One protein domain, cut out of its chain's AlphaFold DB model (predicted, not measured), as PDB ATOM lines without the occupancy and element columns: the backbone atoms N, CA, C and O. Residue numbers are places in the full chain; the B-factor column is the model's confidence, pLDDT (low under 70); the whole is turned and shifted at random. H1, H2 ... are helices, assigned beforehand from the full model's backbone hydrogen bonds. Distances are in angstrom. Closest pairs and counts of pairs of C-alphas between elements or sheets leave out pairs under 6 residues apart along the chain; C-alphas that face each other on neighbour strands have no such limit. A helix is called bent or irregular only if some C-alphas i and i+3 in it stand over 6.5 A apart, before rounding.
ATOM      1  N   ILE A   2     185.613 183.966 193.749       69.69
ATOM      2  CA  ILE A   2     186.926 183.915 194.449       69.69
ATOM      3  C   ILE A   2     187.467 185.290 194.907       69.69
ATOM      4  O   ILE A   2     188.081 185.382 195.965       69.69
ATOM      5  N   ARG A   3     187.222 186.378 194.155       76.25
ATOM      6  CA  ARG A   3     187.653 187.738 194.554       76.25
ATOM      7  C   ARG A   3     186.981 188.212 195.849       76.25
ATOM      8  O   ARG A   3     187.642 188.839 196.661       76.25
ATOM      9  N   PHE A   4     185.709 187.867 196.059       81.00
ATOM     10  CA  PHE A   4     184.973 188.222 197.275       81.00
ATOM     11  C   PHE A   4     185.552 187.516 198.508       81.00
ATOM     12  O   PHE A   4     185.847 188.175 199.497       81.00
ATOM     13  N   LEU A   5     185.824 186.205 198.414       80.50
ATOM     14  CA  LEU A   5     186.473 185.451 199.496       80.50
ATOM     15  C   LEU A   5     187.847 186.026 199.856       80.50
ATOM     16  O   LEU A   5     188.173 186.109 201.034       80.50
ATOM     17  N   LYS A   6     188.636 186.463 198.864       79.94
ATOM     18  CA  LYS A   6     189.934 187.107 199.122       79.94
ATOM     19  C   LYS A   6     189.788 188.397 199.926       79.94
ATOM     20  O   LYS A   6     190.542 188.587 200.872       79.94
ATOM     21  N   TYR A   7     188.827 189.256 199.581       84.81
ATOM     22  CA  TYR A   7     188.578 190.485 200.341       84.81
ATOM     23  C   TYR A   7     188.035 190.204 201.743       84.81
ATOM     24  O   TYR A   7     188.452 190.865 202.688       84.81
ATOM     25  N   LEU A   8     187.176 189.192 201.894       85.94
ATOM     26  CA  LEU A   8     186.677 188.758 203.198       85.94
ATOM     27  C   LEU A   8     187.817 188.257 204.098       85.94
ATOM     28  O   LEU A   8     187.908 188.673 205.247       85.94
ATOM     29  N   PHE A   9     188.715 187.424 203.562       84.88
ATOM     30  CA  PHE A   9     189.911 186.965 204.276       84.88
ATOM     31  C   PHE A   9     190.831 188.126 204.653       84.88
ATOM     32  O   PHE A   9     191.336 188.169 205.769       84.88
ATOM     33  N   LEU A  10     191.019 189.099 203.756       86.81
ATOM     34  CA  LEU A  10     191.814 190.287 204.058       86.81
ATOM     35  C   LEU A  10     191.200 191.094 205.211       86.81
ATOM     36  O   LEU A  10     191.903 191.464 206.147       86.81
ATOM     37  N   GLY A  11     189.883 191.319 205.160       86.81
ATOM     38  CA  GLY A  11     189.139 191.995 206.221       86.81
ATOM     39  C   GLY A  11     189.220 191.245 207.549       86.81
ATOM     40  O   GLY A  11     189.453 191.861 208.585       86.81
ATOM     41  N   PHE A  12     189.121 189.915 207.512       86.88
ATOM     42  CA  PHE A  12     189.307 189.054 208.676       86.88
ATOM     43  C   PHE A  12     190.700 189.207 209.294       86.88
ATOM     44  O   PHE A  12     190.799 189.405 210.501       86.88
ATOM     45  N   TRP A  13     191.768 189.175 208.489       87.12
ATOM     46  CA  TRP A  13     193.133 189.346 208.994       87.12
ATOM     47  C   TRP A  13     193.358 190.719 209.619       87.12
ATOM     48  O   TRP A  13     193.946 190.802 210.695       87.12
ATOM     49  N   ILE A  14     192.846 191.783 208.996       86.69
ATOM     50  CA  ILE A  14     192.899 193.137 209.565       86.69
ATOM     51  C   ILE A  14     192.184 193.155 210.919       86.69
ATOM     52  O   ILE A  14     192.746 193.608 211.912       86.69
ATOM     53  N   PHE A  15     190.970 192.608 210.981       83.75
ATOM     54  CA  PHE A  15     190.180 192.575 212.207       83.75
ATOM     55  C   PHE A  15     190.844 191.744 213.315       83.75
ATOM     56  O   PHE A  15     190.824 192.135 214.483       83.75
ATOM     57  N   PHE A  16     191.469 190.622 212.954       83.50
ATOM     58  CA  PHE A  16     192.215 189.765 213.868       83.50
ATOM     59  C   PHE A  16     193.458 190.466 214.431       83.50
ATOM     60  O   PHE A  16     193.644 190.470 215.645       83.50
ATOM     61  N   ILE A  17     194.265 191.118 213.584       83.75
ATOM     62  CA  ILE A  17     195.451 191.880 214.014       83.75
ATOM     63  C   ILE A  17     195.047 193.028 214.939       83.75
ATOM     64  O   ILE A  17     195.667 193.225 215.983       83.75
ATOM     65  N   LEU A  18     193.982 193.757 214.593       83.31
ATOM     66  CA  LEU A  18     193.458 194.827 215.437       83.31
ATOM     67  C   LEU A  18     193.037 194.299 216.813       83.31
ATOM     68  O   LEU A  18     193.437 194.888 217.811       83.31
ATOM     69  N   ASN A  19     192.333 193.159 216.871       81.81
ATOM     70  CA  ASN A  19     191.978 192.499 218.135       81.81
ATOM     71  C   ASN A  19     193.197 191.999 218.931       81.81
ATOM     72  O   ASN A  19     193.107 191.882 220.150       81.81
ATOM     73  N   LEU A  20     194.315 191.693 218.265       77.38
ATOM     74  CA  LEU A  20     195.547 191.216 218.900       77.38
ATOM     75  C   LEU A  20     196.330 192.353 219.577       77.38
ATOM     76  O   LEU A  20     196.930 192.136 220.624       77.38
ATOM     77  N   VAL A  21     196.304 193.557 218.995       79.81
ATOM     78  CA  VAL A  21     196.960 194.753 219.558       79.81
ATOM     79  C   VAL A  21     196.096 195.410 220.634       79.81
ATOM     80  O   VAL A  21     196.613 195.886 221.642       79.81
ATOM     81  N   SER A  22     194.779 195.440 220.434       73.12
ATOM     82  CA  SER A  22     193.831 195.958 221.414       73.12
ATOM     83  C   SER A  22     192.501 195.220 221.271       73.12
ATOM     84  O   SER A  22     191.956 195.175 220.171       73.12
ATOM     85  N   PRO A  23     191.925 194.643 222.337       68.31
ATOM     86  CA  PRO A  23     190.609 194.020 222.262       68.31
ATOM     87  C   PRO A  23     189.526 195.102 222.115       68.31
ATOM     88  O   PRO A  23     188.884 195.503 223.083       68.31
ATOM     89  N   ILE A  24     189.307 195.572 220.882       64.88
ATOM     90  CA  ILE A  24     188.398 196.688 220.551       64.88
ATOM     91  C   ILE A  24     186.928 196.357 220.908       64.88
ATOM     92  O   ILE A  24     186.108 197.258 221.051       64.88
ATOM     93  N   PHE A  25     186.579 195.073 221.096       62.34
ATOM     94  CA  PHE A  25     185.184 194.604 221.156       62.34
ATOM     95  C   PHE A  25     184.781 193.782 222.402       62.34
ATOM     96  O   PHE A  25     183.827 193.006 222.333       62.34
ATOM     97  N   GLY A  26     185.453 193.924 223.552       65.50
ATOM     98  CA  GLY A  26     184.989 193.303 224.813       65.50
ATOM     99  C   GLY A  26     184.851 191.769 224.737       65.50
ATOM    100  O   GLY A  26     185.648 191.118 224.075       65.50
ATOM    101  N   THR A  27     183.854 191.142 225.370       60.28
ATOM    102  CA  THR A  27     183.681 189.664 225.400       60.28
ATOM    103  C   THR A  27     183.550 188.999 224.019       60.28
ATOM    104  O   THR A  27     184.008 187.870 223.835       60.28
ATOM    105  N   SER A  28     183.014 189.699 223.014       58.72
ATOM    106  CA  SER A  28     182.947 189.214 221.623       58.72
ATOM    107  C   SER A  28     184.324 189.112 220.954       58.72
ATOM    108  O   SER A  28     184.516 188.280 220.064       58.72
ATOM    109  N   SER A  29     185.306 189.899 221.418       63.03
ATOM    110  CA  SER A  29     186.702 189.799 220.964       63.03
ATOM    111  C   SER A  29     187.287 188.415 221.240       63.03
ATOM    112  O   SER A  29     188.045 187.893 220.429       63.03
ATOM    113  N   THR A  30     186.882 187.763 222.336       71.06
ATOM    114  CA  THR A  30     187.471 186.492 222.773       71.06
ATOM    115  C   THR A  30     187.113 185.344 221.828       71.06
ATOM    116  O   THR A  30     187.968 184.520 221.507       71.06
ATOM    117  N   SER A  31     185.873 185.301 221.334       77.56
ATOM    118  CA  SER A  31     185.427 184.273 220.383       77.56
ATOM    119  C   SER A  31     186.069 184.451 219.008       77.56
ATOM    120  O   SER A  31     186.565 183.482 218.434       77.56
ATOM    121  N   ILE A  32     186.119 185.688 218.502       75.19
ATOM    122  CA  ILE A  32     186.743 186.003 217.208       75.19
ATOM    123  C   ILE A  32     188.251 185.743 217.267       75.19
ATOM    124  O   ILE A  32     188.812 185.164 216.340       75.19
ATOM    125  N   PHE A  33     188.896 186.092 218.379       79.44
ATOM    126  CA  PHE A  33     190.312 185.821 218.605       79.44
ATOM    127  C   PHE A  33     190.614 184.318 218.623       79.44
ATOM    128  O   PHE A  33     191.527 183.868 217.933       79.44
ATOM    129  N   ARG A  34     189.815 183.512 219.340       84.81
ATOM    130  CA  ARG A  34     189.952 182.042 219.347       84.81
ATOM    131  C   ARG A  34     189.769 181.444 217.954       84.81
ATOM    132  O   ARG A  34     190.552 180.583 217.558       84.81
ATOM    133  N   LEU A  35     188.776 181.921 217.203       85.12
ATOM    134  CA  LEU A  35     188.542 181.484 215.826       85.12
ATOM    135  C   LEU A  35     189.716 181.872 214.907       85.12
ATOM    136  O   LEU A  35     190.147 181.069 214.086       85.12
ATOM    137  N   GLY A  36     190.267 183.073 215.094       85.62
ATOM    138  CA  GLY A  36     191.478 183.566 214.435       85.62
ATOM    139  C   GLY A  36     192.695 182.690 214.661       85.62
ATOM    140  O   GLY A  36     193.324 182.260 213.696       85.62
ATOM    141  N   ILE A  37     192.973 182.350 215.916       86.69
ATOM    142  CA  ILE A  37     194.056 181.428 216.275       86.69
ATOM    143  C   ILE A  37     193.827 180.053 215.641       86.69
ATOM    144  O   ILE A  37     194.749 179.491 215.057       86.69
ATOM    145  N   PHE A  38     192.605 179.519 215.705       90.12
ATOM    146  CA  PHE A  38     192.281 178.222 215.110       90.12
ATOM    147  C   PHE A  38     192.525 178.208 213.594       90.12
ATOM    148  O   PHE A  38     193.187 177.309 213.076       90.12
ATOM    149  N   ILE A  39     192.056 179.239 212.884       89.50
ATOM    150  CA  ILE A  39     192.278 179.391 211.441       89.50
ATOM    151  C   ILE A  39     193.772 179.544 211.135       89.50
ATOM    152  O   ILE A  39     194.261 178.904 210.204       89.50
ATOM    153  N   LEU A  40     194.513 180.327 211.923       88.44
ATOM    154  CA  LEU A  40     195.959 180.489 211.762       88.44
ATOM    155  C   LEU A  40     196.700 179.152 211.924       88.44
ATOM    156  O   LEU A  40     197.553 178.833 211.099       88.44
ATOM    157  N   ILE A  41     196.343 178.339 212.926       91.12
ATOM    158  CA  ILE A  41     196.919 176.998 213.126       91.12
ATOM    159  C   ILE A  41     196.666 176.115 211.902       91.12
ATOM    160  O   ILE A  41     197.595 175.473 211.416       91.12
ATOM    161  N   LEU A  42     195.442 176.118 211.362       91.56
ATOM    162  CA  LEU A  42     195.136 175.377 210.137       91.56
ATOM    163  C   LEU A  42     196.024 175.824 208.968       91.56
ATOM    164  O   LEU A  42     196.574 174.975 208.273       91.56
ATOM    165  N   HIS A  43     196.240 177.129 208.792       90.19
ATOM    166  CA  HIS A  43     197.096 177.650 207.721       90.19
ATOM    167  C   HIS A  43     198.577 177.280 207.918       90.19
ATOM    168  O   HIS A  43     199.282 177.013 206.944       90.19
ATOM    169  N   VAL A  44     199.056 177.205 209.164       90.75
ATOM    170  CA  VAL A  44     200.409 176.715 209.482       90.75
ATOM    171  C   VAL A  44     200.548 175.224 209.160       90.75
ATOM    172  O   VAL A  44     201.549 174.819 208.568       90.75
ATOM    173  N   LEU A  45     199.546 174.405 209.499       91.94
ATOM    174  CA  LEU A  45     199.532 172.978 209.155       91.94
ATOM    175  C   LEU A  45     199.487 172.763 207.638       91.94
ATOM    176  O   LEU A  45     200.247 171.953 207.106       91.94
ATOM    177  N   GLU A  46     198.646 173.526 206.933       90.50
ATOM    178  CA  GLU A  46     198.598 173.524 205.468       90.50
ATOM    179  C   GLU A  46     199.956 173.882 204.867       90.50
ATOM    180  O   GLU A  46     200.425 173.188 203.962       90.50
ATOM    181  N   LEU A  47     200.607 174.925 205.391       89.00
ATOM    182  CA  LEU A  47     201.945 175.310 204.968       89.00
ATOM    183  C   LEU A  47     202.931 174.160 205.172       89.00
ATOM    184  O   LEU A  47     203.625 173.816 204.225       89.00
ATOM    185  N   GLY A  48     202.967 173.523 206.345       87.75
ATOM    186  CA  GLY A  48     203.853 172.383 206.606       87.75
ATOM    187  C   GLY A  48     203.648 171.224 205.623       87.75
ATOM    188  O   GLY A  48     204.620 170.645 205.134       87.75
ATOM    189  N   PHE A  49     202.396 170.939 205.261       88.25
ATOM    190  CA  PHE A  49     202.058 169.890 204.298       88.25
ATOM    191  C   PHE A  49     202.444 170.249 202.855       88.25
ATOM    192  O   PHE A  49     202.933 169.405 202.100       88.25
ATOM    193  N   VAL A  50     202.228 171.503 202.448       87.50
ATOM    194  CA  VAL A  50     202.430 171.942 201.059       87.50
ATOM    195  C   VAL A  50     203.816 172.537 200.803       87.50
ATOM    196  O   VAL A  50     204.218 172.655 199.646       87.50
ATOM    197  N   TYR A  51     204.590 172.862 201.842       86.38
ATOM    198  CA  TYR A  51     205.904 173.504 201.725       86.38
ATOM    199  C   TYR A  51     206.870 172.684 200.867       86.38
ATOM    200  O   TYR A  51     207.541 173.240 199.999       86.38
ATOM    201  N   GLY A  52     206.888 171.356 201.034       83.88
ATOM    202  CA  GLY A  52     207.698 170.467 200.196       83.88
ATOM    203  C   GLY A  52     207.331 170.554 198.710       83.88
ATOM    204  O   GLY A  52     208.217 170.646 197.862       83.88
ATOM    205  N   LYS A  53     206.029 170.619 198.398       84.75
ATOM    206  CA  LYS A  53     205.516 170.754 197.022       84.75
ATOM    207  C   LYS A  53     205.776 172.144 196.441       84.75
ATOM    208  O   LYS A  53     206.109 172.274 195.270       84.75
ATOM    209  N   LEU A  54     205.655 173.191 197.254       84.81
ATOM    210  CA  LEU A  54     205.991 174.562 196.866       84.81
ATOM    211  C   LEU A  54     207.491 174.713 196.587       84.81
ATOM    212  O   LEU A  54     207.885 175.326 195.593       84.81
ATOM    213  N   LYS A  55     208.337 174.099 197.418       85.25
ATOM    214  CA  LYS A  55     209.788 174.069 197.226       85.25
ATOM    215  C   LYS A  55     210.175 173.332 195.946       85.25
ATOM    216  O   LYS A  55     211.015 173.841 195.209       85.25
ATOM    217  N   SER A  56     209.537 172.201 195.639       84.06
ATOM    218  CA  SER A  56     209.837 171.440 194.418       84.06
ATOM    219  C   SER A  56     209.490 172.194 193.130       84.06
ATOM    220  O   SER A  56     210.114 171.950 192.105       84.06
ATOM    221  N   ILE A  57     208.539 173.135 193.172       82.56
ATOM    222  CA  ILE A  57     208.183 173.990 192.025       82.56
ATOM    223  C   ILE A  57     208.891 175.359 192.033       82.56
ATOM    224  O   ILE A  57     208.511 176.250 191.270       82.56
ATOM    225  N   GLY A  58     209.880 175.565 192.913       81.12
ATOM    226  CA  GLY A  58     210.629 176.824 193.023       81.12
ATOM    227  C   GLY A  58     209.858 177.988 193.667       81.12
ATOM    228  O   GLY A  58     210.316 179.125 193.618       81.12
ATOM    229  N   ARG A  59     208.704 177.729 194.296       79.56
ATOM    230  CA  ARG A  59     207.824 178.716 194.960       79.56
ATOM    231  C   ARG A  59     208.009 178.698 196.481       79.56
ATOM    232  O   ARG A  59     207.054 178.539 197.232       79.56
ATOM    233  N   SER A  60     209.256 178.792 196.943       78.56
ATOM    234  CA  SER A  60     209.603 178.757 198.379       78.56
ATOM    235  C   SER A  60     209.945 180.130 198.961       78.56
ATOM    236  O   SER A  60     210.541 180.221 200.034       78.56
ATOM    237  N   SER A  61     209.582 181.212 198.266       85.50
ATOM    238  CA  SER A  61     209.894 182.558 198.736       85.50
ATOM    239  C   SER A  61     209.095 182.905 199.998       85.50
ATOM    240  O   SER A  61     207.996 182.392 200.223       85.50
ATOM    241  N   ALA A  62     209.602 183.852 200.793       83.31
ATOM    242  CA  ALA A  62     208.871 184.393 201.944       83.31
ATOM    243  C   ALA A  62     207.470 184.899 201.553       83.31
ATOM    244  O   ALA A  62     206.515 184.774 202.317       83.31
ATOM    245  N   ARG A  63     207.320 185.410 200.326       84.81
ATOM    246  CA  ARG A  63     206.039 185.868 199.789       84.81
ATOM    247  C   ARG A  63     205.053 184.721 199.559       84.81
ATOM    248  O   ARG A  63     203.864 184.898 199.819       84.81
ATOM    249  N   ASP A  64     205.522 183.563 199.099       85.00
ATOM    250  CA  ASP A  64     204.676 182.378 198.907       85.00
ATOM    251  C   ASP A  64     204.201 181.837 200.259       85.00
ATOM    252  O   ASP A  64     203.016 181.565 200.434       85.00
ATOM    253  N   ILE A  65     205.104 181.787 201.242       86.00
ATOM    254  CA  ILE A  65     204.802 181.386 202.622       86.00
ATOM    255  C   ILE A  65     203.727 182.292 203.234       86.00
ATOM    256  O   ILE A  65     202.709 181.800 203.722       86.00
ATOM    257  N   LEU A  66     203.909 183.613 203.153       87.25
ATOM    258  CA  LEU A  66     202.926 184.586 203.641       87.25
ATOM    259  C   LEU A  66     201.584 184.462 202.917       87.25
ATOM    260  O   LEU A  66     200.533 184.628 203.528       87.25
ATOM    261  N   SER A  67     201.602 184.139 201.625       86.88
ATOM    262  CA  SER A  67     200.374 183.973 200.846       86.88
ATOM    263  C   SER A  67     199.620 182.695 201.228       86.88
ATOM    264  O   SER A  67     198.392 182.716 201.274       86.88
ATOM    265  N   VAL A  68     200.324 181.608 201.564       86.19
ATOM    266  CA  VAL A  68     199.711 180.403 202.148       86.19
ATOM    267  C   VAL A  68     199.185 180.687 203.548       86.19
ATOM    268  O   VAL A  68     198.093 180.249 203.864       86.19
ATOM    269  N   LEU A  69     199.889 181.459 204.371       87.19
ATOM    270  CA  LEU A  69     199.394 181.849 205.694       87.19
ATOM    271  C   LEU A  69     198.148 182.739 205.622       87.19
ATOM    272  O   LEU A  69     197.241 182.580 206.429       87.19
ATOM    273  N   ALA A  70     198.078 183.644 204.644       84.94
ATOM    274  CA  ALA A  70     196.961 184.571 204.499       84.94
ATOM    275  C   ALA A  70     195.737 183.961 203.794       84.94
ATOM    276  O   ALA A  70     194.607 184.362 204.072       84.94
ATOM    277  N   PHE A  71     195.945 183.036 202.854       86.69
ATOM    278  CA  PHE A  71     194.881 182.536 201.973       86.69
ATOM    279  C   PHE A  71     194.760 181.007 201.926       86.69
ATOM    280  O   PHE A  71     193.819 180.499 201.310       86.69
ATOM    281  N   GLY A  72     195.702 180.269 202.513       87.25
ATOM    282  CA  GLY A  72     195.681 178.811 202.615       87.25
ATOM    283  C   GLY A  72     195.487 178.131 201.264       87.25
ATOM    284  O   GLY A  72     196.098 178.503 200.249       87.25
ATOM    285  N   LEU A  73     194.564 177.171 201.245       83.50
ATOM    286  CA  LEU A  73     194.050 176.465 200.067       83.50
ATOM    287  C   LEU A  73     193.728 177.372 198.872       83.50
ATOM    288  O   LEU A  73     193.933 176.959 197.729       83.50
ATOM    289  N   LEU A  74     193.236 178.598 199.092       82.88
ATOM    290  CA  LEU A  74     192.877 179.510 197.998       82.88
ATOM    291  C   LEU A  74     194.101 180.000 197.210       82.88
ATOM    292  O   LEU A  74     193.941 180.482 196.085       82.88
ATOM    293  N   PHE A  75     195.302 179.890 197.782       84.50
ATOM    294  CA  PHE A  75     196.554 180.269 197.135       84.50
ATOM    295  C   PHE A  75     197.310 179.070 196.561       84.50
ATOM    296  O   PHE A  75     197.608 179.061 195.368       84.50
ATOM    297  N   TRP A  76     197.607 178.045 197.362       82.69
ATOM    298  CA  TRP A  76     198.485 176.962 196.899       82.69
ATOM    299  C   TRP A  76     197.785 175.954 195.983       82.69
ATOM    300  O   TRP A  76     198.418 175.405 195.082       82.69
ATOM    301  N   ARG A  77     196.481 175.711 196.166       82.44
ATOM    302  CA  ARG A  77     195.735 174.736 195.352       82.44
ATOM    303  C   ARG A  77     195.750 175.074 193.855       82.44
ATOM    304  O   ARG A  77     196.054 174.169 193.082       82.44
ATOM    305  N   PRO A  78     195.465 176.317 193.409       82.12
ATOM    306  CA  PRO A  78     195.588 176.661 191.993       82.12
ATOM    307  C   PRO A  78     197.038 176.587 191.492       82.12
ATOM    308  O   PRO A  78     197.259 176.104 190.390       82.12
ATOM    309  N   LEU A  79     198.029 176.956 192.315       81.06
ATOM    310  CA  LEU A  79     199.446 176.867 191.934       81.06
ATOM    311  C   LEU A  79     199.905 175.433 191.645       81.06
ATOM    312  O   LEU A  79     200.737 175.227 190.765       81.06
ATOM    313  N   LEU A  80     199.382 174.452 192.386       78.69
ATOM    314  CA  LEU A  80     199.663 173.038 192.133       78.69
ATOM    315  C   LEU A  80     198.810 172.465 190.997       78.69
ATOM    316  O   LEU A  80     199.293 171.606 190.269       78.69
ATOM    317  N   LYS A  81     197.571 172.944 190.829       77.88
ATOM    318  CA  LYS A  81     196.667 172.487 189.764       77.88
ATOM    319  C   LYS A  81     197.146 172.897 188.370       77.88
ATOM    320  O   LYS A  81     197.013 172.109 187.450       77.88
ATOM    321  N   ASP A  82     197.744 174.076 188.216       64.94
ATOM    322  CA  ASP A  82     198.274 174.542 186.920       64.94
ATOM    323  C   ASP A  82     199.496 173.733 186.426       64.94
ATOM    324  O   ASP A  82     200.042 174.014 185.359       64.94
ATOM    325  N   ARG A  83     199.973 172.750 187.203       56.88
ATOM    326  CA  ARG A  83     201.165 171.940 186.901       56.88
ATOM    327  C   ARG A  83     200.904 170.430 186.814       56.88
ATOM    328  O   ARG A  83     201.844 169.707 186.493       56.88
TER     329      ARG A  83
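Overview. This is residues 2 to 83 of the 84 residues of an uncharacterized protein of SAR92 bacterium MED-G29 (UniProt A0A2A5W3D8). One long helix, H2, makes the long axis, and H1 meets it near its first end to form an open V. The short helix H3 sits across the mouth of this V, packing on both arms, and the short H4 turns away from H3 to run nearly along the last part of H2. The printed part has 82 residues with four named helices, H1, H2, H3 and H4 in that order, and no named strand; its class is all helix. It is only just loose, close to compact, with a radius of gyration of the C-alphas of 14.4 A, and it is elongated, spanning 46 by 24 by 17 A.

Along the chain. H2, residues 26 to 56, is 44.9 A from first to last C-alpha and starts at C-alpha 26 (184.989, 193.303, 224.813). It is only just irregular, with C-alphas 49 and 52 7.0 A apart, and has a kink of 45 degrees near residue 50. H1, residues 2 to 21, is 29.1 A long and begins at C-alpha 2 (186.926, 183.915, 194.449). H3, residues 62 to 71, measures 14.1 A. H4, residues 73 to 81, measures 11.4 A and ends at C-alpha 81 (196.667, 172.487, 189.764).

Arrangement. H2 and H3 are the hubs, touching three other helices each. H2, with residues 29 to 36 alone, touches residues 16 to 20 of H1; the closest C-alphas are those of Phe 16 and Gly 36, 6.3 A apart. These two helices run opposite ways at a steep tilt of 59 degrees. H2 touches H3 with residues 40 to 47 alone, opposite ways at a steep tilt of 48 degrees, closest at the C-alphas of His 43 and Leu 69, 5.2 A. H2 touches H4 with residues 46 to 54 alone, the same way at a shallow tilt of 15 degrees, closest at the C-alphas of Val 50 and Trp 76, 7.6 A. H3 touches residues 6 to 13 of H1 about perpendicular, at 82 degrees, closest at the C-alphas of Phe 9 and Phe 71, 7.0 A. H3 and H4 touch only at the corner, and only just, with 3 pairs of C-alphas within 8 A; the closest are those of Val 68 and Phe 75, 5.9 A. H1 and H4 are only just apart, 8.2 A at their closest C-alphas. The packing is mostly crossed. Every O i to N i+4 pair is within hydrogen-bond range in H1 and H3, against 23 of 27 in H2 and 3 of 5 in H4.

Size, cuts and confidence. The two C-alphas farthest apart are those of Gly 26 and Arg 83, 46.4 A. The printed part has no cut, and its three links are tight. Mean pLDDT of the printed part is 81.7; residue 2, residues 23 to 29 and residues 82 to 83 are under 70.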